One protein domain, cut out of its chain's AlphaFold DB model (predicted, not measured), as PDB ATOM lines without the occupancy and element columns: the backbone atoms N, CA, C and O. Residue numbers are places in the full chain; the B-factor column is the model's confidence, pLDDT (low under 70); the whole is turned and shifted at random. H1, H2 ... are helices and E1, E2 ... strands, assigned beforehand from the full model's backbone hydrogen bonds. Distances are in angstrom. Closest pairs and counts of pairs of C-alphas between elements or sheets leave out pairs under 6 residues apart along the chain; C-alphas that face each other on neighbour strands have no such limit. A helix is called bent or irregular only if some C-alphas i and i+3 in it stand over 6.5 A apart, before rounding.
ATOM      1  N   THR A  75     133.243 147.079  39.330       90.19
ATOM      2  CA  THR A  75     132.096 147.996  39.230       90.19
ATOM      3  C   THR A  75     131.898 148.772  40.536       90.19
ATOM      4  O   THR A  75     131.680 149.981  40.502       90.19
ATOM      5  N   LEU A  76     132.008 148.099  41.685       91.81
ATOM      6  CA  LEU A  76     131.928 148.733  43.002       91.81
ATOM      7  C   LEU A  76     133.110 149.675  43.262       91.81
ATOM      8  O   LEU A  76     132.892 150.767  43.773       91.81
ATOM      9  N   GLU A  77     134.330 149.293  42.879       90.62
ATOM     10  CA  GLU A  77     135.531 150.139  42.977       90.62
ATOM     11  C   GLU A  77     135.327 151.460  42.224       90.62
ATOM     12  O   GLU A  77     135.493 152.533  42.801       90.62
ATOM     13  N   TYR A  78     134.834 151.405  40.983       91.75
ATOM     14  CA  TYR A  78     134.504 152.607  40.212       91.75
ATOM     15  C   TYR A  78     133.477 153.502  40.923       91.75
ATOM     16  O   TYR A  78     133.644 154.720  41.015       91.75
ATOM     17  N   LEU A  79     132.387 152.913  41.423       93.50
ATOM     18  CA  LEU A  79     131.350 153.663  42.137       93.50
ATOM     19  C   LEU A  79     131.907 154.307  43.415       93.50
ATOM     20  O   LEU A  79     131.594 155.466  43.707       93.50
ATOM     21  N   HIS A  80     132.774 153.591  44.132       93.94
ATOM     22  CA  HIS A  80     133.462 154.076  45.322       93.94
ATOM     23  C   HIS A  80     134.382 155.264  44.999       93.94
ATOM     24  O   HIS A  80     134.295 156.304  45.653       93.94
ATOM     25  N   GLU A  81     135.188 155.175  43.937       92.81
ATOM     26  CA  GLU A  81     136.041 156.272  43.451       92.81
ATOM     27  C   GLU A  81     135.229 157.520  43.074       92.81
ATOM     28  O   GLU A  81     135.638 158.656  43.338       92.81
ATOM     29  N   LYS A  82     134.027 157.328  42.513       93.81
ATOM     30  CA  LYS A  82     133.061 158.401  42.218       93.81
ATOM     31  C   LYS A  82     132.294 158.901  43.448       93.81
ATOM     32  O   LYS A  82     131.419 159.757  43.302       93.81
ATOM     33  N   ARG A  83     132.627 158.416  44.651       95.38
ATOM     34  CA  ARG A  83     131.984 158.752  45.934       95.38
ATOM     35  C   ARG A  83     130.484 158.450  45.949       95.38
ATOM     36  O   ARG A  83     129.704 159.147  46.600       95.38
ATOM     37  N   ILE A  84     130.064 157.425  45.214       95.56
ATOM     38  CA  ILE A  84     128.688 156.937  45.238       95.56
ATOM     39  C   ILE A  84     128.561 155.959  46.398       95.56
ATOM     40  O   ILE A  84     129.142 154.885  46.372       95.56
ATOM     41  N   THR A  85     127.794 156.333  47.418       95.56
ATOM     42  CA  THR A  85     127.627 155.535  48.644       95.56
ATOM     43  C   THR A  85     126.319 154.747  48.689       95.56
ATOM     44  O   THR A  85     126.134 153.927  49.582       95.56
ATOM     45  N   ARG A  86     125.398 154.982  47.744       96.69
ATOM     46  CA  ARG A  86     124.073 154.346  47.712       96.69
ATOM     47  C   ARG A  86     123.583 154.112  46.289       96.69
ATOM     48  O   ARG A  86     123.649 155.025  45.462       96.69
ATOM     49  N   ILE A  87     123.032 152.925  46.057       97.44
ATOM     50  CA  ILE A  87     122.300 152.510  44.860       97.44
ATOM     51  C   ILE A  87     120.892 152.087  45.299       97.44
ATOM     52  O   ILE A  87     120.730 151.164  46.093       97.44
ATOM     53  N   ASP A  88     119.865 152.764  44.788       97.69
ATOM     54  CA  ASP A  88     118.460 152.488  45.120       97.69
ATOM     55  C   ASP A  88     117.999 151.125  44.567       97.69
ATOM     56  O   ASP A  88     117.077 150.501  45.099       97.69
ATOM     57  N   GLY A  89     118.648 150.646  43.502       97.06
ATOM     58  CA  GLY A  89     118.292 149.388  42.865       97.06
ATOM     59  C   GLY A  89     119.366 148.786  41.957       97.06
ATOM     60  O   GLY A  89     119.956 149.481  41.135       97.06
ATOM     61  N   LEU A  90     119.589 147.478  42.078       97.00
ATOM     62  CA  LEU A  90     120.484 146.682  41.239       97.00
ATOM     63  C   LEU A  90     119.677 145.680  40.407       97.00
ATOM     64  O   LEU A  90     118.989 144.828  40.963       97.00
ATOM     65  N   PHE A  91     119.812 145.746  39.088       97.00
ATOM     66  CA  PHE A  91     119.291 144.756  38.150       97.00
ATOM     67  C   PHE A  91     120.412 143.810  37.724       97.00
ATOM     68  O   PHE A  91     121.329 144.204  37.000       97.00
ATOM     69  N   LEU A  92     120.331 142.559  38.170       95.12
ATOM     70  CA  LEU A  92     121.161 141.461  37.689       95.12
ATOM     71  C   LEU A  92     120.470 140.826  36.483       95.12
ATOM     72  O   LEU A  92     119.378 140.280  36.615       95.12
ATOM     73  N   ILE A  93     121.086 140.906  35.310       94.00
ATOM     74  CA  ILE A  93     120.512 140.389  34.065       94.00
ATOM     75  C   ILE A  93     121.157 139.049  33.746       94.00
ATOM     76  O   ILE A  93     122.382 138.959  33.686       94.00
ATOM     77  N   ALA A  94     120.345 138.025  33.525       92.94
ATOM     78  CA  ALA A  94     120.818 136.683  33.226       92.94
ATOM     79  C   ALA A  94     119.887 135.969  32.247       92.94
ATOM     80  O   ALA A  94     118.763 136.403  32.014       92.94
ATOM     81  N   THR A  95     120.342 134.861  31.671       92.06
ATOM     82  CA  THR A  95     119.519 134.010  30.810       92.06
ATOM     83  C   THR A  95     119.046 132.773  31.563       92.06
ATOM     84  O   THR A  95     119.765 132.183  32.371       92.06
ATOM     85  N   ASN A  96     117.798 132.380  31.316       91.25
ATOM     86  CA  ASN A  96     117.162 131.226  31.929       91.25
ATOM     87  C   ASN A  96     116.613 130.287  30.851       91.25
ATOM     88  O   ASN A  96     115.666 130.596  30.130       91.25
ATOM     89  N   ARG A  97     117.216 129.099  30.769       88.88
ATOM     90  CA  ARG A  97     116.891 128.065  29.777       88.88
ATOM     91  C   ARG A  97     115.988 126.956  30.304       88.88
ATOM     92  O   ARG A  97     115.626 126.061  29.547       88.88
ATOM     93  N   SER A  98     115.608 127.008  31.581       87.56
ATOM     94  CA  SER A  98     114.938 125.899  32.274       87.56
ATOM     95  C   SER A  98     113.617 125.475  31.629       87.56
ATOM     96  O   SER A  98     113.341 124.283  31.557       87.56
ATOM     97  N   LYS A  99     112.820 126.424  31.116       86.44
ATOM     98  CA  LYS A  99     111.532 126.125  30.470       86.44
ATOM     99  C   LYS A  99     111.687 125.485  29.091       86.44
ATOM    100  O   LYS A  99     110.914 124.600  28.743       86.44
ATOM    101  N   VAL A 100     112.662 125.938  28.302       89.12
ATOM    102  CA  VAL A 100     112.821 125.506  26.904       89.12
ATOM    103  C   VAL A 100     113.644 124.225  26.776       89.12
ATOM    104  O   VAL A 100     113.401 123.434  25.869       89.12
ATOM    105  N   LEU A 101     114.575 123.983  27.705       91.38
ATOM    106  CA  LEU A 101     115.483 122.837  27.660       91.38
ATOM    107  C   LEU A 101     114.749 121.480  27.591       91.38
ATOM    108  O   LEU A 101     115.050 120.728  26.669       91.38
ATOM    109  N   PRO A 102     113.748 121.166  28.443       92.00
ATOM    110  CA  PRO A 102     113.015 119.900  28.344       92.00
ATOM    111  C   PRO A 102     112.334 119.706  26.988       92.00
ATOM    112  O   PRO A 102     112.318 118.599  26.456       92.00
ATOM    113  N   LYS A 103     111.805 120.790  26.406       91.44
ATOM    114  CA  LYS A 103     111.124 120.735  25.111       91.44
ATOM    115  C   LYS A 103     112.096 120.488  23.957       91.44
ATOM    116  O   LYS A 103     111.782 119.734  23.045       91.44
ATOM    117  N   LEU A 104     113.278 121.097  24.006       90.56
ATOM    118  CA  LEU A 104     114.342 120.854  23.029       90.56
ATOM    119  C   LEU A 104     114.831 119.400  23.078       90.56
ATOM    120  O   LEU A 104     115.029 118.793  22.029       90.56
ATOM    121  N   GLU A 105     114.967 118.825  24.277       92.31
ATOM    122  CA  GLU A 105     115.321 117.408  24.439       92.31
ATOM    123  C   GLU A 105     114.211 116.481  23.916       92.31
ATOM    124  O   GLU A 105     114.500 115.475  23.275       92.31
ATOM    125  N   GLU A 106     112.936 116.825  24.128       91.12
ATOM    126  CA  GLU A 106     111.798 116.087  23.559       91.12
ATOM    127  C   GLU A 106     111.852 116.065  22.022       91.12
ATOM    128  O   GLU A 106     111.727 114.999  21.420       91.12
ATOM    129  N   ILE A 107     112.093 117.223  21.393       89.00
ATOM    130  CA  ILE A 107     112.236 117.353  19.933       89.00
ATOM    131  C   ILE A 107     113.409 116.502  19.437       89.00
ATOM    132  O   ILE A 107     113.243 115.699  18.521       89.00
ATOM    133  N   LYS A 108     114.580 116.623  20.073       90.62
ATOM    134  CA  LYS A 108     115.765 115.826  19.737       90.62
ATOM    135  C   LYS A 108     115.471 114.325  19.804       90.62
ATOM    136  O   LYS A 108     115.823 113.585  18.889       90.62
ATOM    137  N   ASN A 109     114.824 113.864  20.872       90.88
ATOM    138  CA  ASN A 109     114.521 112.445  21.057       90.88
ATOM    139  C   ASN A 109     113.542 111.923  19.997       90.88
ATOM    140  O   ASN A 109     113.744 110.832  19.467       90.88
ATOM    141  N   ALA A 110     112.519 112.709  19.652       87.50
ATOM    142  CA  ALA A 110     111.582 112.369  18.584       87.50
ATOM    143  C   ALA A 110     112.266 112.305  17.206       87.50
ATOM    144  O   ALA A 110     111.945 111.442  16.390       87.50
ATOM    145  N   TRP A 111     113.236 113.183  16.951       87.75
ATOM    146  CA  TRP A 111     114.031 113.165  15.723       87.75
ATOM    147  C   TRP A 111     114.957 111.948  15.663       87.75
ATOM    148  O   TRP A 111     114.961 111.237  14.664       87.75
ATOM    149  N   ASN A 112     115.651 111.623  16.756       85.56
ATOM    150  CA  ASN A 112     116.508 110.436  16.835       85.56
ATOM    151  C   ASN A 112     115.746 109.121  16.596       85.56
ATOM    152  O   ASN A 112     116.317 108.174  16.061       85.56
ATOM    153  N   ALA A 113     114.459 109.053  16.946       85.69
ATOM    154  CA  ALA A 113     113.619 107.892  16.641       85.69
ATOM    155  C   ALA A 113     113.382 107.684  15.128       85.69
ATOM    156  O   ALA A 113     113.001 106.591  14.722       85.69
ATOM    157  N   ASN A 114     113.643 108.705  14.302       83.69
ATOM    158  CA  ASN A 114     113.497 108.696  12.845       83.69
ATOM    159  C   ASN A 114     114.847 108.909  12.127       83.69
ATOM    160  O   ASN A 114     114.889 109.442  11.019       83.69
ATOM    161  N   ILE A 115     115.966 108.514  12.752       82.25
ATOM    162  CA  ILE A 115     117.322 108.838  12.275       82.25
ATOM    163  C   ILE A 115     117.594 108.386  10.828       82.25
ATOM    164  O   ILE A 115     118.205 109.126  10.063       82.25
ATOM    165  N   GLU A 116     117.060 107.233  10.411       84.50
ATOM    166  CA  GLU A 116     117.221 106.717   9.042       84.50
ATOM    167  C   GLU A 116     116.566 107.606   7.971       84.50
ATOM    168  O   GLU A 116     116.954 107.564   6.801       84.50
ATOM    169  N   GLU A 117     115.539 108.378   8.334       80.06
ATOM    170  CA  GLU A 117     114.919 109.367   7.448       80.06
ATOM    171  C   GLU A 117     115.702 110.683   7.454       80.06
ATOM    172  O   GLU A 117     115.842 111.314   6.405       80.06
ATOM    173  N   ILE A 118     116.269 111.061   8.605       80.19
ATOM    174  CA  ILE A 118     117.096 112.264   8.764       80.19
ATOM    175  C   ILE A 118     118.370 112.158   7.927       80.19
ATOM    176  O   ILE A 118     118.664 113.072   7.163       80.19
ATOM    177  N   GLU A 119     119.091 111.037   8.005       85.75
ATOM    178  CA  GLU A 119     120.359 110.834   7.282       85.75
ATOM    179  C   GLU A 119     120.203 110.889   5.752       85.75
ATOM    180  O   GLU A 119     121.168 111.151   5.032       85.75
ATOM    181  N   LYS A 120     118.985 110.680   5.236       88.69
ATOM    182  CA  LYS A 120     118.669 110.775   3.801       88.69
ATOM    183  C   LYS A 120     118.407 112.211   3.333       88.69
ATOM    184  O   LYS A 120     118.421 112.452   2.125       88.69
ATOM    185  N   ASP A 121     118.170 113.156   4.246       85.75
ATOM    186  CA  ASP A 121     117.919 114.571   3.950       85.75
ATOM    187  C   ASP A 121     119.030 115.456   4.547       85.75
ATOM    188  O   ASP A 121     118.984 115.792   5.734       85.75
ATOM    189  N   PRO A 122     119.994 115.928   3.729       85.56
ATOM    190  CA  PRO A 122     121.098 116.770   4.194       85.56
ATOM    191  C   PRO A 122     120.650 118.009   4.980       85.56
ATOM    192  O   PRO A 122     121.300 118.396   5.946       85.56
ATOM    193  N   LYS A 123     119.505 118.611   4.623       85.94
ATOM    194  CA  LYS A 123     118.986 119.787   5.340       85.94
ATOM    195  C   LYS A 123     118.452 119.430   6.719       85.94
ATOM    196  O   LYS A 123     118.372 120.298   7.581       85.94
ATOM    197  N   TRP A 124     117.985 118.197   6.909       85.12
ATOM    198  CA  TRP A 124     117.535 117.732   8.215       85.12
ATOM    199  C   TRP A 124     118.726 117.395   9.112       85.12
ATOM    200  O   TRP A 124     118.701 117.767  10.281       85.12
ATOM    201  N   VAL A 125     119.792 116.809   8.558       85.94
ATOM    202  CA  VAL A 125     121.062 116.602   9.278       85.94
ATOM    203  C   VAL A 125     121.612 117.929   9.813       85.94
ATOM    204  O   VAL A 125     121.801 118.059  11.017       85.94
ATOM    205  N   GLU A 126     121.739 118.959   8.965       87.06
ATOM    206  CA  GLU A 126     122.203 120.297   9.386       87.06
ATOM    207  C   GLU A 126     121.363 120.888  10.534       87.06
ATOM    208  O   GLU A 126     121.873 121.552  11.438       87.06
ATOM    209  N   LEU A 127     120.051 120.647  10.505       86.75
ATOM    210  CA  LEU A 127     119.115 121.105  11.528       86.75
ATOM    211  C   LEU A 127     119.264 120.339  12.847       86.75
ATOM    212  O   LEU A 127     119.127 120.939  13.914       86.75
ATOM    213  N   ALA A 128     119.524 119.033  12.778       86.31
ATOM    214  CA  ALA A 128     119.784 118.198  13.944       86.31
ATOM    215  C   ALA A 128     121.113 118.585  14.612       86.31
ATOM    216  O   ALA A 128     121.142 118.770  15.831       86.31
ATOM    217  N   ASP A 129     122.161 118.819  13.817       88.56
ATOM    218  CA  ASP A 129     123.458 119.305  14.299       88.56
ATOM    219  C   ASP A 129     123.316 120.678  14.969       88.56
ATOM    220  O   ASP A 129     123.800 120.899  16.079       88.56
ATOM    221  N   TYR A 130     122.569 121.604  14.353       89.62
ATOM    222  CA  TYR A 130     122.307 122.919  14.948       89.62
ATOM    223  C   TYR A 130     121.548 122.831  16.284       89.62
ATOM    224  O   TYR A 130     121.849 123.579  17.222       89.62
ATOM    225  N   LEU A 131     120.582 121.913  16.401       89.62
ATOM    226  CA  LEU A 131     119.851 121.677  17.647       89.62
ATOM    227  C   LEU A 131     120.771 121.139  18.754       89.62
ATOM    228  O   LEU A 131     120.720 121.657  19.872       89.62
ATOM    229  N   GLU A 132     121.600 120.132  18.466       90.38
ATOM    230  CA  GLU A 132     122.453 119.493  19.476       90.38
ATOM    231  C   GLU A 132     123.672 120.350  19.840       90.38
ATOM    232  O   GLU A 132     123.838 120.729  21.006       90.38
ATOM    233  N   ASP A 133     124.498 120.689  18.850       87.50
ATOM    234  CA  ASP A 133     125.801 121.328  19.059       87.50
ATOM    235  C   ASP A 133     125.694 122.848  19.213       87.50
ATOM    236  O   ASP A 133     126.550 123.480  19.836       87.50
ATOM    237  N   GLY A 134     124.624 123.449  18.687       85.38
ATOM    238  CA  GLY A 134     124.314 124.863  18.872       85.38
ATOM    239  C   GLY A 134     123.446 125.094  20.107       85.38
ATOM    240  O   GLY A 134     123.902 125.591  21.139       85.38
ATOM    241  N   ILE A 135     122.159 124.762  20.006       88.69
ATOM    242  CA  ILE A 135     121.154 125.212  20.981       88.69
ATOM    243  C   ILE A 135     121.274 124.455  22.312       88.69
ATOM    244  O   ILE A 135     121.396 125.086  23.369       88.69
ATOM    245  N   LEU A 136     121.248 123.118  22.289       91.06
ATOM    246  CA  LEU A 136     121.265 122.283  23.495       91.06
ATOM    247  C   LEU A 136     122.602 122.365  24.232       91.06
ATOM    248  O   LEU A 136     122.607 122.538  25.454       91.06
ATOM    249  N   TYR A 137     123.732 122.314  23.521       89.38
ATOM    250  CA  TYR A 137     125.058 122.478  24.121       89.38
ATOM    251  C   TYR A 137     125.170 123.771  24.943       89.38
ATOM    252  O   TYR A 137     125.603 123.741  26.103       89.38
ATOM    253  N   HIS A 138     124.749 124.907  24.377       86.75
ATOM    254  CA  HIS A 138     124.770 126.183  25.086       86.75
ATOM    255  C   HIS A 138     123.738 126.233  26.215       86.75
ATOM    256  O   HIS A 138     124.065 126.700  27.306       86.75
ATOM    257  N   ALA A 139     122.528 125.708  26.001       87.50
ATOM    258  CA  ALA A 139     121.475 125.716  27.012       87.50
ATOM    259  C   ALA A 139     121.826 124.884  28.258       87.50
ATOM    260  O   ALA A 139     121.599 125.341  29.376       87.50
ATOM    261  N   ARG A 140     122.438 123.704  28.085       88.38
ATOM    262  CA  ARG A 140     122.899 122.836  29.189       88.38
ATOM    263  C   ARG A 140     124.028 123.472  30.009       88.38
ATOM    264  O   ARG A 140     124.223 123.135  31.177       88.38
ATOM    265  N   ASN A 141     124.804 124.368  29.399       86.62
ATOM    266  CA  ASN A 141     125.968 124.994  30.026       86.62
ATOM    267  C   ASN A 141     125.715 126.395  30.590       86.62
ATOM    268  O   ASN A 141     126.595 126.915  31.280       86.62
ATOM    269  N   ASP A 142     124.549 126.982  30.329       87.88
ATOM    270  CA  ASP A 142     124.166 128.300  30.822       87.88
ATOM    271  C   ASP A 142     123.897 128.270  32.333       87.88
ATOM    272  O   ASP A 142     122.920 127.690  32.806       87.88
ATOM    273  N   ALA A 143     124.789 128.896  33.100       88.50
ATOM    274  CA  ALA A 143     124.690 128.994  34.555       88.50
ATOM    275  C   ALA A 143     124.401 130.427  35.025       88.50
ATOM    276  O   ALA A 143     124.518 130.716  36.221       88.50
ATOM    277  N   THR A 144     124.061 131.339  34.109       91.50
ATOM    278  CA  THR A 144     123.964 132.772  34.412       91.50
ATOM    279  C   THR A 144     122.839 133.074  35.397       91.50
ATOM    280  O   THR A 144     123.098 133.733  36.401       91.50
ATOM    281  N   SER A 145     121.632 132.528  35.196       93.88
ATOM    282  CA  SER A 145     120.493 132.716  36.114       93.88
ATOM    283  C   SER A 145     120.805 132.202  37.524       93.88
ATOM    284  O   SER A 145     120.664 132.929  38.508       93.88
ATOM    285  N   ILE A 146     121.351 130.986  37.632       94.12
ATOM    286  CA  ILE A 146     121.757 130.398  38.921       94.12
ATOM    287  C   ILE A 146     122.799 131.289  39.615       94.12
ATOM    288  O   ILE A 146     122.718 131.529  40.820       94.12
ATOM    289  N   THR A 147     123.764 131.809  38.854       93.81
ATOM    290  CA  THR A 147     124.807 132.708  39.364       93.81
ATOM    291  C   THR A 147     124.231 134.051  39.818       93.81
ATOM    292  O   THR A 147     124.624 134.549  40.872       93.81
ATOM    293  N   ALA A 148     123.269 134.612  39.083       94.94
ATOM    294  CA  ALA A 148     122.587 135.855  39.429       94.94
ATOM    295  C   ALA A 148     121.803 135.727  40.741       94.94
ATOM    296  O   ALA A 148     121.952 136.558  41.636       94.94
ATOM    297  N   HIS A 149     121.029 134.649  40.899       96.44
ATOM    298  CA  HIS A 149     120.299 134.352  42.139       96.44
ATOM    299  C   HIS A 149     121.240 134.074  43.308       96.44
ATOM    300  O   HIS A 149     121.006 134.537  44.426       96.44
ATOM    301  N   PHE A 150     122.340 133.359  43.067       95.44
ATOM    302  CA  PHE A 150     123.378 133.168  44.073       95.44
ATOM    303  C   PHE A 150     123.953 134.515  44.531       95.44
ATOM    304  O   PHE A 150     123.919 134.817  45.721       95.44
ATOM    305  N   MET A 151     124.374 135.370  43.600       94.19
ATOM    306  CA  MET A 151     124.872 136.713  43.894       94.19
ATOM    307  C   MET A 151     123.836 137.577  44.628       94.19
ATOM    308  O   MET A 151     124.175 138.191  45.637       94.19
ATOM    309  N   GLN A 152     122.571 137.576  44.197       96.44
ATOM    310  CA  GLN A 152     121.482 138.290  44.872       96.44
ATOM    311  C   GLN A 152     121.374 137.880  46.347       96.44
ATOM    312  O   GLN A 152     121.299 138.749  47.219       96.44
ATOM    313  N   ARG A 153     121.397 136.571  46.640       94.88
ATOM    314  CA  ARG A 153     121.376 136.052  48.018       94.88
ATOM    315  C   ARG A 153     122.578 136.547  48.821       94.88
ATOM    316  O   ARG A 153     122.397 137.026  49.937       94.88
ATOM    317  N   ARG A 154     123.786 136.501  48.244       93.06
ATOM    318  CA  ARG A 154     125.011 136.981  48.907       93.06
ATOM    319  C   ARG A 154     124.962 138.488  49.209       93.06
ATOM    320  O   ARG A 154     125.357 138.877  50.303       93.06
ATOM    321  N   ILE A 155     124.441 139.318  48.294       93.75
ATOM    322  CA  ILE A 155     124.257 140.768  48.522       93.75
ATOM    323  C   ILE A 155     123.249 141.010  49.649       93.75
ATOM    324  O   ILE A 155     123.550 141.741  50.588       93.75
ATOM    325  N   LYS A 156     122.073 140.370  49.594       92.56
ATOM    326  CA  LYS A 156     121.016 140.534  50.610       92.56
ATOM    327  C   LYS A 156     121.458 140.083  52.004       92.56
ATOM    328  O   LYS A 156     121.041 140.675  52.992       92.56
ATOM    329  N   ALA A 157     122.316 139.068  52.080       91.19
ATOM    330  CA  ALA A 157     122.914 138.599  53.327       91.19
ATOM    331  C   ALA A 157     124.089 139.468  53.819       91.19
ATOM    332  O   ALA A 157     124.676 139.153  54.848       91.19
ATOM    333  N   ASN A 158     124.453 140.535  53.093       89.25
ATOM    334  CA  ASN A 158     125.626 141.375  53.353       89.25
ATOM    335  C   ASN A 158     126.947 140.580  53.415       89.25
ATOM    336  O   ASN A 158     127.868 140.915  54.157       89.25
ATOM    337  N   ASN A 159     127.038 139.520  52.609       88.62
ATOM    338  CA  ASN A 159     128.173 138.599  52.562       88.62
ATOM    339  C   ASN A 159     129.057 138.826  51.323       88.62
ATOM    340  O   ASN A 159     129.718 137.909  50.837       88.62
ATOM    341  N   ILE A 160     129.043 140.045  50.783       90.12
ATOM    342  CA  ILE A 160     129.935 140.502  49.715       90.12
ATOM    343  C   ILE A 160     130.608 141.788  50.196       90.12
ATOM    344  O   ILE A 160     129.928 142.641  50.765       90.12
ATOM    345  N   PRO A 161     131.920 141.977  49.971       90.50
ATOM    346  CA  PRO A 161     132.573 143.252  50.242       90.50
ATOM    347  C   PRO A 161     131.964 144.380  49.392       90.50
ATOM    348  O   PRO A 161     132.176 144.439  48.184       90.50
ATOM    349  N   MET A 162     131.211 145.287  50.024       92.88
ATOM    350  CA  MET A 162     130.464 146.350  49.329       92.88
ATOM    351  C   MET A 162     131.198 147.697  49.224       92.88
ATOM    352  O   MET A 162     130.644 148.651  48.687       92.88
ATOM    353  N   LEU A 163     132.418 147.817  49.760       92.12
ATOM    354  CA  LEU A 163     133.221 149.056  49.724       92.12
ATOM    355  C   LEU A 163     132.479 150.311  50.243       92.12
ATOM    356  O   LEU A 163     132.665 151.421  49.747       92.12
ATOM    357  N   GLY A 164     131.615 150.137  51.250       91.19
ATOM    358  CA  GLY A 164     130.816 151.223  51.832       91.19
ATOM    359  C   GLY A 164     129.624 151.680  50.979       91.19
ATOM    360  O   GLY A 164     129.037 152.715  51.279       91.19
ATOM    361  N   ILE A 165     129.265 150.928  49.933       95.94
ATOM    362  CA  ILE A 165     128.115 151.198  49.065       95.94
ATOM    363  C   ILE A 165     126.910 150.392  49.551       95.94
ATOM    364  O   ILE A 165     126.960 149.165  49.597       95.94
ATOM    365  N   SER A 166     125.801 151.053  49.879       95.44
ATOM    366  CA  SER A 166     124.541 150.363  50.176       95.44
ATOM    367  C   SER A 166     123.736 150.101  48.899       95.44
ATOM    368  O   SER A 166     123.669 150.959  48.016       95.44
ATOM    369  N   ILE A 167     123.105 148.925  48.805       96.62
ATOM    370  CA  ILE A 167     122.159 148.581  47.735       96.62
ATOM    371  C   ILE A 167     120.819 148.235  48.373       96.62
ATOM    372  O   ILE A 167     120.727 147.251  49.106       96.62
ATOM    373  N   ASP A 168     119.791 149.032  48.092       95.00
ATOM    374  CA  ASP A 168     118.500 148.898  48.779       95.00
ATOM    375  C   ASP A 168     117.666 147.741  48.210       95.00
ATOM    376  O   ASP A 168     117.045 146.982  48.952       95.00
ATOM    377  N   ASN A 169     117.667 147.589  46.883       96.50
ATOM    378  CA  ASN A 169     116.902 146.565  46.181       96.50
ATOM    379  C   ASN A 169     117.775 145.825  45.170       96.50
ATOM    380  O   ASN A 169     118.607 146.428  44.495       96.50
ATOM    381  N   VAL A 170     117.551 144.517  45.030       97.12
ATOM    382  CA  VAL A 170     118.238 143.687  44.033       97.12
ATOM    383  C   VAL A 170     117.215 142.823  43.308       97.12
ATOM    384  O   VAL A 170     116.590 141.960  43.931       97.12
ATOM    385  N   TRP A 171     117.087 143.012  41.999       97.62
ATOM    386  CA  TRP A 171     116.239 142.220  41.110       97.62
ATOM    387  C   TRP A 171     117.089 141.330  40.214       97.62
ATOM    388  O   TRP A 171     118.177 141.722  39.793       97.62
ATOM    389  N   VAL A 172     116.580 140.136  39.921       97.00
ATOM    390  CA  VAL A 172     117.153 139.237  38.915       97.00
ATOM    391  C   VAL A 172     116.182 139.183  37.745       97.00
ATOM    392  O   VAL A 172     115.018 138.831  37.928       97.00
ATOM    393  N   LEU A 173     116.651 139.567  36.561       95.81
ATOM    394  CA  LEU A 173     115.894 139.516  35.316       95.81
ATOM    395  C   LEU A 173     116.283 138.243  34.565       95.81
ATOM    396  O   LEU A 173     117.311 138.203  33.890       95.81
ATOM    397  N   ASP A 174     115.465 137.203  34.720       94.31
ATOM    398  CA  ASP A 174     115.650 135.899  34.079       94.31
ATOM    399  C   ASP A 174     115.106 135.900  32.641       94.31
ATOM    400  O   ASP A 174     113.952 135.546  32.389       94.31
ATOM    401  N   LEU A 175     115.939 136.302  31.682       93.50
ATOM    402  CA  LEU A 175     115.566 136.374  30.269       93.50
ATOM    403  C   LEU A 175     115.371 134.964  29.691       93.50
ATOM    404  O   LEU A 175     116.261 134.117  29.762       93.50
ATOM    405  N   GLY A 176     114.209 134.719  29.101       89.56
ATOM    406  CA  GLY A 176     113.706 133.415  28.667       89.56
ATOM    407  C   GLY A 176     112.392 133.025  29.352       89.56
ATOM    408  O   GLY A 176     111.784 132.013  29.002       89.56
ATOM    409  N   LEU A 177     111.936 133.806  30.336       89.00
ATOM    410  CA  LEU A 177     110.676 133.571  31.039       89.00
ATOM    411  C   LEU A 177     109.511 134.427  30.528       89.00
ATOM    412  O   LEU A 177     108.381 134.134  30.922       89.00
ATOM    413  N   TYR A 178     109.765 135.422  29.671       86.69
ATOM    414  CA  TYR A 178     108.817 136.485  29.325       86.69
ATOM    415  C   TYR A 178     108.123 136.305  27.967       86.69
ATOM    416  O   TYR A 178     107.419 137.203  27.524       86.69
ATOM    417  N   GLY A 179     108.257 135.134  27.335       85.56
ATOM    418  CA  GLY A 179     107.417 134.718  26.201       85.56
ATOM    419  C   GLY A 179     108.154 134.460  24.886       85.56
ATOM    420  O   GLY A 179     107.567 133.877  23.977       85.56
ATOM    421  N   SER A 180     109.449 134.776  24.765       85.56
ATOM    422  CA  SER A 180     110.209 134.515  23.523       85.56
ATOM    423  C   SER A 180     110.250 133.038  23.134       85.56
ATOM    424  O   SER A 180     110.378 132.713  21.954       85.56
ATOM    425  N   PHE A 181     110.139 132.135  24.111       88.00
ATOM    426  CA  PHE A 181     110.123 130.692  23.871       88.00
ATOM    427  C   PHE A 181     108.731 130.130  23.552       88.00
ATOM    428  O   PHE A 181     108.631 128.960  23.188       88.00
ATOM    429  N   ASP A 182     107.658 130.920  23.608       87.25
ATOM    430  CA  ASP A 182     106.303 130.439  23.312       87.25
ATOM    431  C   ASP A 182     106.169 129.683  21.976       87.25
ATOM    432  O   ASP A 182     105.503 128.644  21.961       87.25
ATOM    433  N   PRO A 183     106.785 130.132  20.859       83.75
ATOM    434  CA  PRO A 183     106.684 129.424  19.585       83.75
ATOM    435  C   PRO A 183     107.235 127.997  19.641       83.75
ATOM    436  O   PRO A 183     106.657 127.098  19.037       83.75
ATOM    437  N   ILE A 184     108.327 127.775  20.379       84.75
ATOM    438  CA  ILE A 184     108.941 126.449  20.474       84.75
ATOM    439  C   ILE A 184     108.257 125.571  21.524       84.75
ATOM    440  O   ILE A 184     108.114 124.368  21.321       84.75
ATOM    441  N   LEU A 185     107.752 126.169  22.607       86.50
ATOM    442  CA  LEU A 185     106.985 125.450  23.626       86.50
ATOM    443  C   LEU A 185     105.678 124.863  23.067       86.50
ATOM    444  O   LEU A 185     105.216 123.834  23.551       86.50
ATOM    445  N   LYS A 186     105.113 125.482  22.023       86.38
ATOM    446  CA  LYS A 186     103.892 125.036  21.330       86.38
ATOM    447  C   LYS A 186     104.156 124.064  20.169       86.38
ATOM    448  O   LYS A 186     103.203 123.630  19.526       86.38
ATOM    449  N   LEU A 187     105.416 123.740  19.871       83.19
ATOM    450  CA  LEU A 187     105.767 122.876  18.746       83.19
ATOM    451  C   LEU A 187     105.430 121.401  19.034       83.19
ATOM    452  O   LEU A 187     105.729 120.873  20.107       83.19
ATOM    453  N   ASP A 188     104.858 120.723  18.042       78.38
ATOM    454  CA  ASP A 188     104.684 119.270  18.032       78.38
ATOM    455  C   ASP A 188     106.041 118.581  17.788       78.38
ATOM    456  O   ASP A 188     106.700 118.843  16.778       78.38
ATOM    457  N   SER A 189     106.485 117.739  18.724       72.62
ATOM    458  CA  SER A 189     107.851 117.191  18.768       72.62
ATOM    459  C   SER A 189     108.159 116.217  17.631       72.62
ATOM    460  O   SER A 189     109.316 116.097  17.236       72.62
ATOM    461  N   GLY A 190     107.140 115.578  17.049       64.50
ATOM    462  CA  GLY A 190     107.293 114.630  15.942       64.50
ATOM    463  C   GLY A 190     107.465 115.258  14.553       64.50
ATOM    464  O   GLY A 190     107.669 114.530  13.585       64.50
ATOM    465  N   LYS A 191     107.363 116.587  14.411       70.62
ATOM    466  CA  LYS A 191     107.436 117.260  13.101       70.62
ATOM    467  C   LYS A 191     108.792 117.920  12.869       70.62
ATOM    468  O   LYS A 191     109.416 118.451  13.787       70.62
ATOM    469  N   LYS A 192     109.216 117.958  11.601       70.44
ATOM    470  CA  LYS A 192     110.369 118.753  11.160       70.44
ATOM    471  C   LYS A 192     110.069 120.240  11.378       70.44
ATOM    472  O   LYS A 192     109.335 120.857  10.607       70.44
ATOM    473  N   ALA A 193     110.622 120.811  12.442       71.56
ATOM    474  CA  ALA A 193     110.624 122.250  12.669       71.56
ATOM    475  C   ALA A 193     111.660 122.908  11.749       71.56
ATOM    476  O   ALA A 193     112.794 122.448  11.658       71.56
ATOM    477  N   GLY A 194     111.284 123.982  11.056       76.81
ATOM    478  CA  GLY A 194     112.242 124.763  10.275       76.81
ATOM    479  C   GLY A 194     113.206 125.553  11.167       76.81
ATOM    480  O   GLY A 194     112.911 125.821  12.336       76.81
ATOM    481  N   VAL A 195     114.323 126.004  10.585       78.31
ATOM    482  CA  VAL A 195     115.303 126.892  11.245       78.31
ATOM    483  C   VAL A 195     114.634 128.145  11.817       78.31
ATOM    484  O   VAL A 195     115.018 128.613  12.880       78.31
ATOM    485  N   GLU A 196     113.585 128.659  11.172       76.00
ATOM    486  CA  GLU A 196     112.837 129.831  11.646       76.00
ATOM    487  C   GLU A 196     112.196 129.637  13.027       76.00
ATOM    488  O   GLU A 196     112.081 130.597  13.789       76.00
ATOM    489  N   VAL A 197     111.783 128.407  13.357       78.06
ATOM    490  CA  VAL A 197     111.150 128.084  14.643       78.06
ATOM    491  C   VAL A 197     112.202 127.690  15.672       78.06
ATOM    492  O   VAL A 197     112.178 128.191  16.794       78.06
ATOM    493  N   LEU A 198     113.165 126.847  15.290       78.94
ATOM    494  CA  LEU A 198     114.239 126.414  16.192       78.94
ATOM    495  C   LEU A 198     115.194 127.549  16.555       78.94
ATOM    496  O   LEU A 198     115.575 127.677  17.714       78.94
ATOM    497  N   GLY A 199     115.479 128.448  15.612       77.56
ATOM    498  CA  GLY A 199     116.271 129.653  15.846       77.56
ATOM    499  C   GLY A 199     115.660 130.598  16.888       77.56
ATOM    500  O   GLY A 199     116.383 131.398  17.469       77.56
ATOM    501  N   LYS A 200     114.362 130.485  17.221       78.62
ATOM    502  CA  LYS A 200     113.766 131.232  18.349       78.62
ATOM    503  C   LYS A 200     114.272 130.765  19.713       78.62
ATOM    504  O   LYS A 200     114.202 131.524  20.675       78.62
ATOM    505  N   ALA A 201     114.785 129.539  19.810       79.81
ATOM    506  CA  ALA A 201     115.450 129.048  21.010       79.81
ATOM    507  C   ALA A 201     116.939 129.427  21.064       79.81
ATOM    508  O   ALA A 201     117.590 129.185  22.085       79.81
ATOM    509  N   ASP A 202     117.487 130.056  20.025       79.94
ATOM    510  CA  ASP A 202     118.825 130.632  20.066       79.94
ATOM    511  C   ASP A 202     118.787 132.035  20.699       79.94
ATOM    512  O   ASP A 202     118.352 133.022  20.101       79.94
ATOM    513  N   ILE A 203     119.242 132.123  21.952       76.69
ATOM    514  CA  ILE A 203     119.236 133.378  22.723       76.69
ATOM    515  C   ILE A 203     120.346 134.321  22.302       76.69
ATOM    516  O   ILE A 203     120.348 135.462  22.739       76.69
ATOM    517  N   ASN A 204     121.305 133.878  21.486       75.75
ATOM    518  CA  ASN A 204     122.429 134.716  21.075       75.75
ATOM    519  C   ASN A 204     122.042 135.699  19.960       75.75
ATOM    520  O   ASN A 204     122.891 136.178  19.210       75.75
ATOM    521  N   THR A 205     120.755 136.022  19.863       80.38
ATOM    522  CA  THR A 205     120.190 136.947  18.891       80.38
ATOM    523  C   THR A 205     119.788 138.248  19.578       80.38
ATOM    524  O   THR A 205     119.326 138.265  20.720       80.38
ATOM    525  N   LEU A 206     119.969 139.367  18.874       84.06
ATOM    526  CA  LEU A 206     119.569 140.679  19.381       84.06
ATOM    527  C   LEU A 206     118.053 140.739  19.634       84.06
ATOM    528  O   LEU A 206     117.630 141.227  20.678       84.06
ATOM    529  N   ASP A 207     117.258 140.161  18.729       82.44
ATOM    530  CA  ASP A 207     115.794 140.116  18.817       82.44
ATOM    531  C   ASP A 207     115.288 139.437  20.098       82.44
ATOM    532  O   ASP A 207     114.339 139.937  20.709       82.44
ATOM    533  N   PHE A 208     115.911 138.321  20.506       87.31
ATOM    534  CA  PHE A 208     115.582 137.628  21.755       87.31
ATOM    535  C   PHE A 208     115.798 138.549  22.956       87.31
ATOM    536  O   PHE A 208     114.886 138.758  23.756       87.31
ATOM    537  N   PHE A 209     116.993 139.137  23.065       90.00
ATOM    538  CA  PHE A 209     117.322 139.982  24.207       90.00
ATOM    539  C   PHE A 209     116.460 141.244  24.250       90.00
ATOM    540  O   PHE A 209     115.995 141.607  25.322       90.00
ATOM    541  N   GLU A 210     116.207 141.897  23.113       90.38
ATOM    542  CA  GLU A 210     115.347 143.083  23.056       90.38
ATOM    543  C   GLU A 210     113.908 142.786  23.484       90.38
ATOM    544  O   GLU A 210     113.282 143.626  24.129       90.38
ATOM    545  N   TYR A 211     113.374 141.616  23.117       88.75
ATOM    546  CA  TYR A 211     112.043 141.192  23.550       88.75
ATOM    547  C   TYR A 211     112.014 140.947  25.061       88.75
ATOM    548  O   TYR A 211     111.262 141.606  25.777       88.75
ATOM    549  N   GLU A 212     112.857 140.035  25.554       92.12
ATOM    550  CA  GLU A 212     112.827 139.619  26.958       92.12
ATOM    551  C   GLU A 212     113.166 140.769  27.906       92.12
ATOM    552  O   GLU A 212     112.552 140.886  28.960       92.12
ATOM    553  N   LEU A 213     114.117 141.638  27.543       93.94
ATOM    554  CA  LEU A 213     114.466 142.797  28.366       93.94
ATOM    555  C   LEU A 213     113.334 143.814  28.429       93.94
ATOM    556  O   LEU A 213     113.102 144.370  29.499       93.94
ATOM    557  N   TYR A 214     112.644 144.071  27.313       92.62
ATOM    558  CA  TYR A 214     111.520 145.000  27.312       92.62
ATOM    559  C   TYR A 214     110.407 144.506  28.240       92.62
ATOM    560  O   TYR A 214     109.985 145.251  29.121       92.62
ATOM    561  N   GLU A 215     109.992 143.245  28.102       90.62
ATOM    562  CA  GLU A 215     108.941 142.665  28.945       90.62
ATOM    563  C   GLU A 215     109.366 142.571  30.420       90.62
ATOM    564  O   GLU A 215     108.592 142.925  31.309       90.62
ATOM    565  N   ALA A 216     110.618 142.186  30.699       93.44
ATOM    566  CA  ALA A 216     111.141 142.115  32.064       93.44
ATOM    567  C   ALA A 216     111.229 143.489  32.750       93.44
ATOM    568  O   ALA A 216     111.039 143.592  33.962       93.44
ATOM    569  N   LEU A 217     111.535 144.549  31.995       93.50
ATOM    570  CA  LEU A 217     111.699 145.906  32.521       93.50
ATOM    571  C   LEU A 217     110.424 146.742  32.494       93.50
ATOM    572  O   LEU A 217     110.383 147.773  33.169       93.50
ATOM    573  N   LYS A 218     109.382 146.302  31.784       89.56
ATOM    574  CA  LYS A 218     108.093 146.995  31.685       89.56
ATOM    575  C   LYS A 218     107.544 147.470  33.041       89.56
ATOM    576  O   LYS A 218     107.191 148.644  33.127       89.56
ATOM    577  N   PRO A 219     107.563 146.666  34.128       88.25
ATOM    578  CA  PRO A 219     107.088 147.112  35.445       88.25
ATOM    579  C   PRO A 219     108.000 148.142  36.133       88.25
ATOM    580  O   PRO A 219     107.620 148.753  37.128       88.25
ATOM    581  N   HIS A 220     109.230 148.308  35.650       91.25
ATOM    582  CA  HIS A 220     110.258 149.133  36.278       91.25
ATOM    583  C   HIS A 220     110.482 150.467  35.568       91.25
ATOM    584  O   HIS A 220     111.002 151.384  36.211       91.25
ATOM    585  N   PHE A 221     110.093 150.609  34.296       90.44
ATOM    586  CA  PHE A 221     110.389 151.802  33.496       90.44
ATOM    587  C   PHE A 221     109.964 153.107  34.175       90.44
ATOM    588  O   PHE A 221     110.772 154.028  34.253       90.44
ATOM    589  N   GLY A 222     108.780 153.155  34.792       86.56
ATOM    590  CA  GLY A 222     108.311 154.350  35.504       86.56
ATOM    591  C   GLY A 222     109.214 154.769  36.669       86.56
ATOM    592  O   GLY A 222     109.383 155.954  36.932       86.56
ATOM    593  N   SER A 223     109.856 153.810  37.345       87.50
ATOM    594  CA  SER A 223     110.815 154.090  38.424       87.50
ATOM    595  C   SER A 223     112.204 154.496  37.922       87.50
ATOM    596  O   SER A 223     112.945 155.164  38.647       87.50
ATOM    597  N   LEU A 224     112.543 154.079  36.699       90.69
ATOM    598  CA  LEU A 224     113.793 154.407  36.018       90.69
ATOM    599  C   LEU A 224     113.755 155.810  35.406       90.69
ATOM    600  O   LEU A 224     114.814 156.407  35.206       90.69
ATOM    601  N   GLU A 225     112.568 156.358  35.146       85.56
ATOM    602  CA  GLU A 225     112.430 157.751  34.735       85.56
ATOM    603  C   GLU A 225     113.030 158.703  35.784       85.56
ATOM    604  O   GLU A 225     112.889 158.511  36.994       85.56
ATOM    605  N   ASN A 226     113.730 159.743  35.318       80.88
ATOM    606  CA  ASN A 226     114.432 160.718  36.163       80.88
ATOM    607  C   ASN A 226     115.406 160.073  37.173       80.88
ATOM    608  O   ASN A 226     115.476 160.435  38.356       80.88
ATOM    609  N   SER A 227     116.152 159.070  36.714       89.31
ATOM    610  CA  SER A 227     117.179 158.393  37.504       89.31
ATOM    611  C   SER A 227     118.565 158.504  36.866       89.31
ATOM    612  O   SER A 227     118.719 158.861  35.697       89.31
ATOM    613  N   ARG A 228     119.606 158.215  37.653       92.12
ATOM    614  CA  ARG A 228     120.959 157.973  37.142       92.12
ATOM    615  C   ARG A 228     121.173 156.480  37.026       92.12
ATOM    616  O   ARG A 228     121.170 155.774  38.035       92.12
ATOM    617  N   ILE A 229     121.367 156.021  35.803       93.06
ATOM    618  CA  ILE A 229     121.538 154.621  35.463       93.06
ATOM    619  C   ILE A 229     123.015 154.367  35.192       93.06
ATOM    620  O   ILE A 229     123.598 154.873  34.235       93.06
ATOM    621  N   TYR A 230     123.611 153.550  36.048       92.62
ATOM    622  CA  TYR A 230     124.945 153.013  35.872       92.62
ATOM    623  C   TYR A 230     124.864 151.700  35.099       92.62
ATOM    624  O   TYR A 230     124.100 150.798  35.449       92.62
ATOM    625  N   LEU A 231     125.673 151.586  34.054       89.12
ATOM    626  CA  LEU A 231     125.743 150.409  33.202       89.12
ATOM    627  C   LEU A 231     127.092 149.721  33.434       89.12
ATOM    628  O   LEU A 231     128.133 150.176  32.948       89.12
ATOM    629  N   GLY A 232     127.073 148.625  34.198       81.50
ATOM    630  CA  GLY A 232     128.220 147.749  34.445       81.50
ATOM    631  C   GLY A 232     128.520 146.854  33.242       81.50
ATOM    632  O   GLY A 232     128.520 145.631  33.355       81.50
ATOM    633  N   THR A 233     128.704 147.450  32.063       67.12
ATOM    634  CA  THR A 233     128.848 146.732  30.791       67.12
ATOM    635  C   THR A 233     130.217 146.074  30.672       67.12
ATOM    636  O   THR A 233     131.225 146.741  30.478       67.12
ATOM    637  N   HIS A 234     130.272 144.748  30.749       66.56
ATOM    638  CA  HIS A 234     131.475 143.970  30.466       66.56
ATOM    639  C   HIS A 234     131.227 142.968  29.336       66.56
ATOM    640  O   HIS A 234     130.392 142.078  29.467       66.56
ATOM    641  N   SER A 235     131.959 143.063  28.224       50.47
ATOM    642  CA  SER A 235     131.757 142.199  27.047       50.47
ATOM    643  C   SER A 235     132.159 140.728  27.253       50.47
ATOM    644  O   SER A 235     132.235 139.983  26.279       50.47
ATOM    645  N   GLY A 236     132.451 140.304  28.487       52.59
ATOM    646  CA  GLY A 236     132.948 138.980  28.877       52.59
ATOM    647  C   GLY A 236     131.952 137.826  28.719       52.59
ATOM    648  O   GLY A 236     131.949 136.907  29.534       52.59
ATOM    649  N   GLY A 237     131.120 137.852  27.675       57.84
ATOM    650  CA  GLY A 237     130.352 136.685  27.247       57.84
ATOM    651  C   GLY A 237     129.046 136.966  26.509       57.84
ATOM    652  O   GLY A 237     128.574 136.060  25.835       57.84
ATOM    653  N   MET A 238     128.449 138.164  26.611       73.38
ATOM    654  CA  MET A 238     127.113 138.439  26.038       73.38
ATOM    655  C   MET A 238     126.965 139.870  25.470       73.38
ATOM    656  O   MET A 238     126.183 140.671  25.984       73.38
ATOM    657  N   PRO A 239     127.691 140.229  24.391       77.25
ATOM    658  CA  PRO A 239     127.629 141.572  23.795       77.25
ATOM    659  C   PRO A 239     126.236 141.942  23.257       77.25
ATOM    660  O   PRO A 239     125.830 143.099  23.349       77.25
ATOM    661  N   MET A 240     125.474 140.970  22.740       81.12
ATOM    662  CA  MET A 240     124.114 141.216  22.238       81.12
ATOM    663  C   MET A 240     123.139 141.612  23.351       81.12
ATOM    664  O   MET A 240     122.298 142.475  23.126       81.12
ATOM    665  N   MET A 241     123.293 141.062  24.561       85.56
ATOM    666  CA  MET A 241     122.481 141.444  25.720       85.56
ATOM    667  C   MET A 241     122.712 142.907  26.109       85.56
ATOM    668  O   MET A 241     121.762 143.633  26.380       85.56
ATOM    669  N   GLN A 242     123.969 143.361  26.110       83.38
ATOM    670  CA  GLN A 242     124.300 144.751  26.446       83.38
ATOM    671  C   GLN A 242     123.758 145.720  25.405       83.38
ATOM    672  O   GLN A 242     123.155 146.729  25.759       83.38
ATOM    673  N   ARG A 243     123.897 145.370  24.124       82.88
ATOM    674  CA  ARG A 243     123.307 146.148  23.036       82.88
ATOM    675  C   ARG A 243     121.784 146.222  23.146       82.88
ATOM    676  O   ARG A 243     121.217 147.296  22.983       82.88
ATOM    677  N   ALA A 244     121.127 145.101  23.432       88.19
ATOM    678  CA  ALA A 244     119.684 145.064  23.631       88.19
ATOM    679  C   ALA A 244     119.247 145.910  24.832       88.19
ATOM    680  O   ALA A 244     118.262 146.632  24.732       88.19
ATOM    681  N   LEU A 245     119.991 145.865  25.942       90.44
ATOM    682  CA  LEU A 245     119.721 146.695  27.114       90.44
ATOM    683  C   LEU A 245     119.793 148.182  26.765       90.44
ATOM    684  O   LEU A 245     118.886 148.930  27.119       90.44
ATOM    685  N   ASP A 246     120.830 148.594  26.035       87.19
ATOM    686  CA  ASP A 246     120.962 149.973  25.566       87.19
ATOM    687  C   ASP A 246     119.769 150.379  24.692       87.19
ATOM    688  O   ASP A 246     119.168 151.428  24.918       87.19
ATOM    689  N   ASN A 247     119.389 149.528  23.734       87.94
ATOM    690  CA  ASN A 247     118.247 149.766  22.855       87.94
ATOM    691  C   ASN A 247     116.936 149.888  23.644       87.94
ATOM    692  O   ASN A 247     116.178 150.829  23.431       87.94
ATOM    693  N   VAL A 248     116.670 148.974  24.579       91.75
ATOM    694  CA  VAL A 248     115.450 148.989  25.397       91.75
ATOM    695  C   VAL A 248     115.398 150.235  26.276       91.75
ATOM    696  O   VAL A 248     114.390 150.939  26.259       91.75
ATOM    697  N   LEU A 249     116.477 150.552  26.998       90.69
ATOM    698  CA  LEU A 249     116.517 151.718  27.881       90.69
ATOM    699  C   LEU A 249     116.381 153.029  27.095       90.69
ATOM    700  O   LEU A 249     115.546 153.851  27.446       90.69
ATOM    701  N   GLN A 250     117.114 153.206  25.991       86.38
ATOM    702  CA  GLN A 250     117.052 154.435  25.184       86.38
ATOM    703  C   GLN A 250     115.749 154.617  24.401       86.38
ATOM    704  O   GLN A 250     115.460 155.731  23.948       86.38
ATOM    705  N   SER A 251     115.004 153.533  24.179       88.88
ATOM    706  CA  SER A 251     113.703 153.583  23.519       88.88
ATOM    707  C   SER A 251     112.552 153.766  24.505       88.88
ATOM    708  O   SER A 251     111.587 154.442  24.159       88.88
ATOM    709  N   ALA A 252     112.626 153.167  25.698       88.75
ATOM    710  CA  ALA A 252     111.528 153.157  26.666       88.75
ATOM    711  C   ALA A 252     111.678 154.197  27.787       88.75
ATOM    712  O   ALA A 252     110.671 154.758  28.206       88.75
ATOM    713  N   VAL A 253     112.897 154.475  28.259       88.19
ATOM    714  CA  VAL A 253     113.159 155.376  29.392       88.19
ATOM    715  C   VAL A 253     113.737 156.688  28.882       88.19
ATOM    716  O   VAL A 253     114.874 156.752  28.403       88.19
ATOM    717  N   ASN A 254     112.948 157.752  28.995       78.75
ATOM    718  CA  ASN A 254     113.238 158.997  28.296       78.75
ATOM    719  C   ASN A 254     113.990 160.004  29.151       78.75
ATOM    720  O   ASN A 254     114.725 160.786  28.593       78.75
ATOM    721  N   TYR A 255     113.898 159.985  30.474       74.88
ATOM    722  CA  TYR A 255     114.493 161.026  31.323       74.88
ATOM    723  C   TYR A 255     115.633 160.534  32.206       74.88
ATOM    724  O   TYR A 255     116.010 161.197  33.174       74.88
ATOM    725  N   ALA A 256     116.155 159.341  31.938       83.00
ATOM    726  CA  ALA A 256     117.287 158.821  32.683       83.00
ATOM    727  C   ALA A 256     118.614 159.361  32.140       83.00
ATOM    728  O   ALA A 256     118.811 159.506  30.935       83.00
ATOM    729  N   THR A 257     119.556 159.599  33.049       84.69
ATOM    730  CA  THR A 257     120.956 159.865  32.701       84.69
ATOM    731  C   THR A 257     121.738 158.563  32.741       84.69
ATOM    732  O   THR A 257     121.622 157.802  33.699       84.69
ATOM    733  N   TYR A 258     122.547 158.304  31.718       85.94
ATOM    734  CA  TYR A 258     123.274 157.043  31.578       85.94
ATOM    735  C   TYR A 258     124.774 157.244  31.786       85.94
ATOM    736  O   TYR A 258     125.379 158.138  31.199       85.94
ATOM    737  N   GLU A 259     125.391 156.376  32.583       87.62
ATOM    738  CA  GLU A 259     126.836 156.349  32.797       87.62
ATOM    739  C   GLU A 259     127.364 154.929  32.623       87.62
ATOM    740  O   GLU A 259     127.008 154.010  33.364       87.62
ATOM    741  N   ARG A 260     128.234 154.739  31.629       84.38
ATOM    742  CA  ARG A 260     128.901 153.456  31.398       84.38
ATOM    743  C   ARG A 260     130.154 153.370  32.256       84.38
ATOM    744  O   ARG A 260     131.022 154.233  32.170       84.38
ATOM    745  N   ILE A 261     130.246 152.309  33.051       83.50
ATOM    746  CA  ILE A 261     131.369 152.095  33.971       83.50
ATOM    747  C   ILE A 261     132.565 151.466  33.241       83.50
ATOM    748  O   ILE A 261     133.708 151.853  33.477       83.50
TER     749      ILE A 261
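What this domain is: This is residues 75 to 261 of the 542 residues of an uncharacterized protein of Candidatus Cloacimonetes bacterium (UniProt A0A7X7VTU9). This is an elongated model with two parts end to end: a helical arm at one end, where H2 and H4 run opposite ways with H3 at the tip and H6 and H7 along their side, and a thicker part at the other end, where the parallel strand pair E1 and E2 lies between H5 on one side and H8 with H10 on the other. A second parallel strand pair, E3 and E4, lies beside H10, and H1 lies at the far end of this thicker part. The 187 printed residues hold ten named helices and four named strands, in the order H1 E1 H2 H3 H4 H5 E2 H6 H7 H8 H9 E3 H10 E4; the class is mostly helix. The whole is loose, with a radius of gyration of the C-alphas of 19.8 A, and the C-alphas span 65 by 35 by 24 A.

Where its parts are: Find C-alpha 89 at (118.292, 149.388, 42.865); from there E1, residues 89 to 95, runs 19.6 A to C-alpha 95 at (119.519, 134.010, 30.810). Its neighbour E2, residues 170 to 175, is 15.8 A long. Further along from E1 come H2, residues 101 to 112, 16.5 A long, and H3, residues 115 to 118. H4, residues 122 to 141, is the longest helix by residues and measures 27.5 A; it is neither bent nor irregular, but only just: C-alphas 133 and 136 are 6.4 A apart. H5, residues 144 to 156, is 18.2 A long. After E2 look for H6 at residues 182 to 185, H7 at 195 to 201, H8 at 206 to 217, 16.2 A long, and H9 at 221 to 224. E3, residues 227 to 232, is 15.6 A long; H10, residues 239 to 252, is 20.0 A long. E4 is residues 257 to 260, ending at (128.901, 153.456, 31.398), and H1, residues 75 to 81, begins at (132.096, 147.996, 39.230).

How they stand to each other: Start at E1 and E2, parallel at 24 degrees, where N 92 and O 171 are within hydrogen-bond range at 2.8 A. With H2 to H5 between them they make a strand-helix-strand unit, two parallel neighbour strands joined through helices. The closest C-alphas of H5 and E1 are those of Ser 145 and Ala 94, 4.9 A apart; for H8 and E2 they are those of Glu 212 and Leu 175, 5.4 A apart. H8 touches H10 at a steep tilt of 51 degrees, the same way, closest at the C-alphas of Glu 210 and Ala 244, 4.8 A apart. E3, H10 and E4 make a second such unit, with a right-handed crossover; E3 and E4 are parallel at 14 degrees, with N 229 and O 257 within hydrogen-bond range at 2.8 A. H9 is close to H10 but not clearly touching, with the C-alphas of Phe 221 and Ala 252 closest at 7.1 A. The closest C-alphas of H1 and E3 are those of Thr 75 and Gly 232, 6.2 A apart. In the arm, H2 touches H4 at a shallow tilt of 30 degrees, opposite ways, with the C-alphas of Leu 101 and Ala 139 closest at 6.7 A. H3 is close to H4 but not clearly touching; the C-alphas of Ile 118 and Trp 124 are closest, at 5.5 A. With its residues 127 to 135 alone, H4 only just touches H7, with 3 pairs of C-alphas within 8 A, closest at Ile 135 and Ala 201, 6.9 A. H6 touches H7, closest at the C-alphas of Ile 184 and Val 197, 6.4 A. Every O i to N i+4 pair is within hydrogen-bond range in H1, H2, H5, H8 and H10; in H4 it is 14 of 16, and in H7 1 of 3, beside 2 of 4 O i to N i+3 pairs, while H3, H6 and H9 are too short for an O i to N i+4 pair.

The domain as a whole: The two C-alphas farthest apart are those of Arg 83 and Glu 116, 65.5 A, while C-alphas 75 and 261 are 6.7 A apart. The printed part has no cut. The link from H5 to E2, residues 157 to 169, is long; within it residues 166 to 167 pair, parallel, with residues 86 to 87. The mean pLDDT of the printed part is 87.3; look for values under 70 at residue 190 and residues 233 to 237.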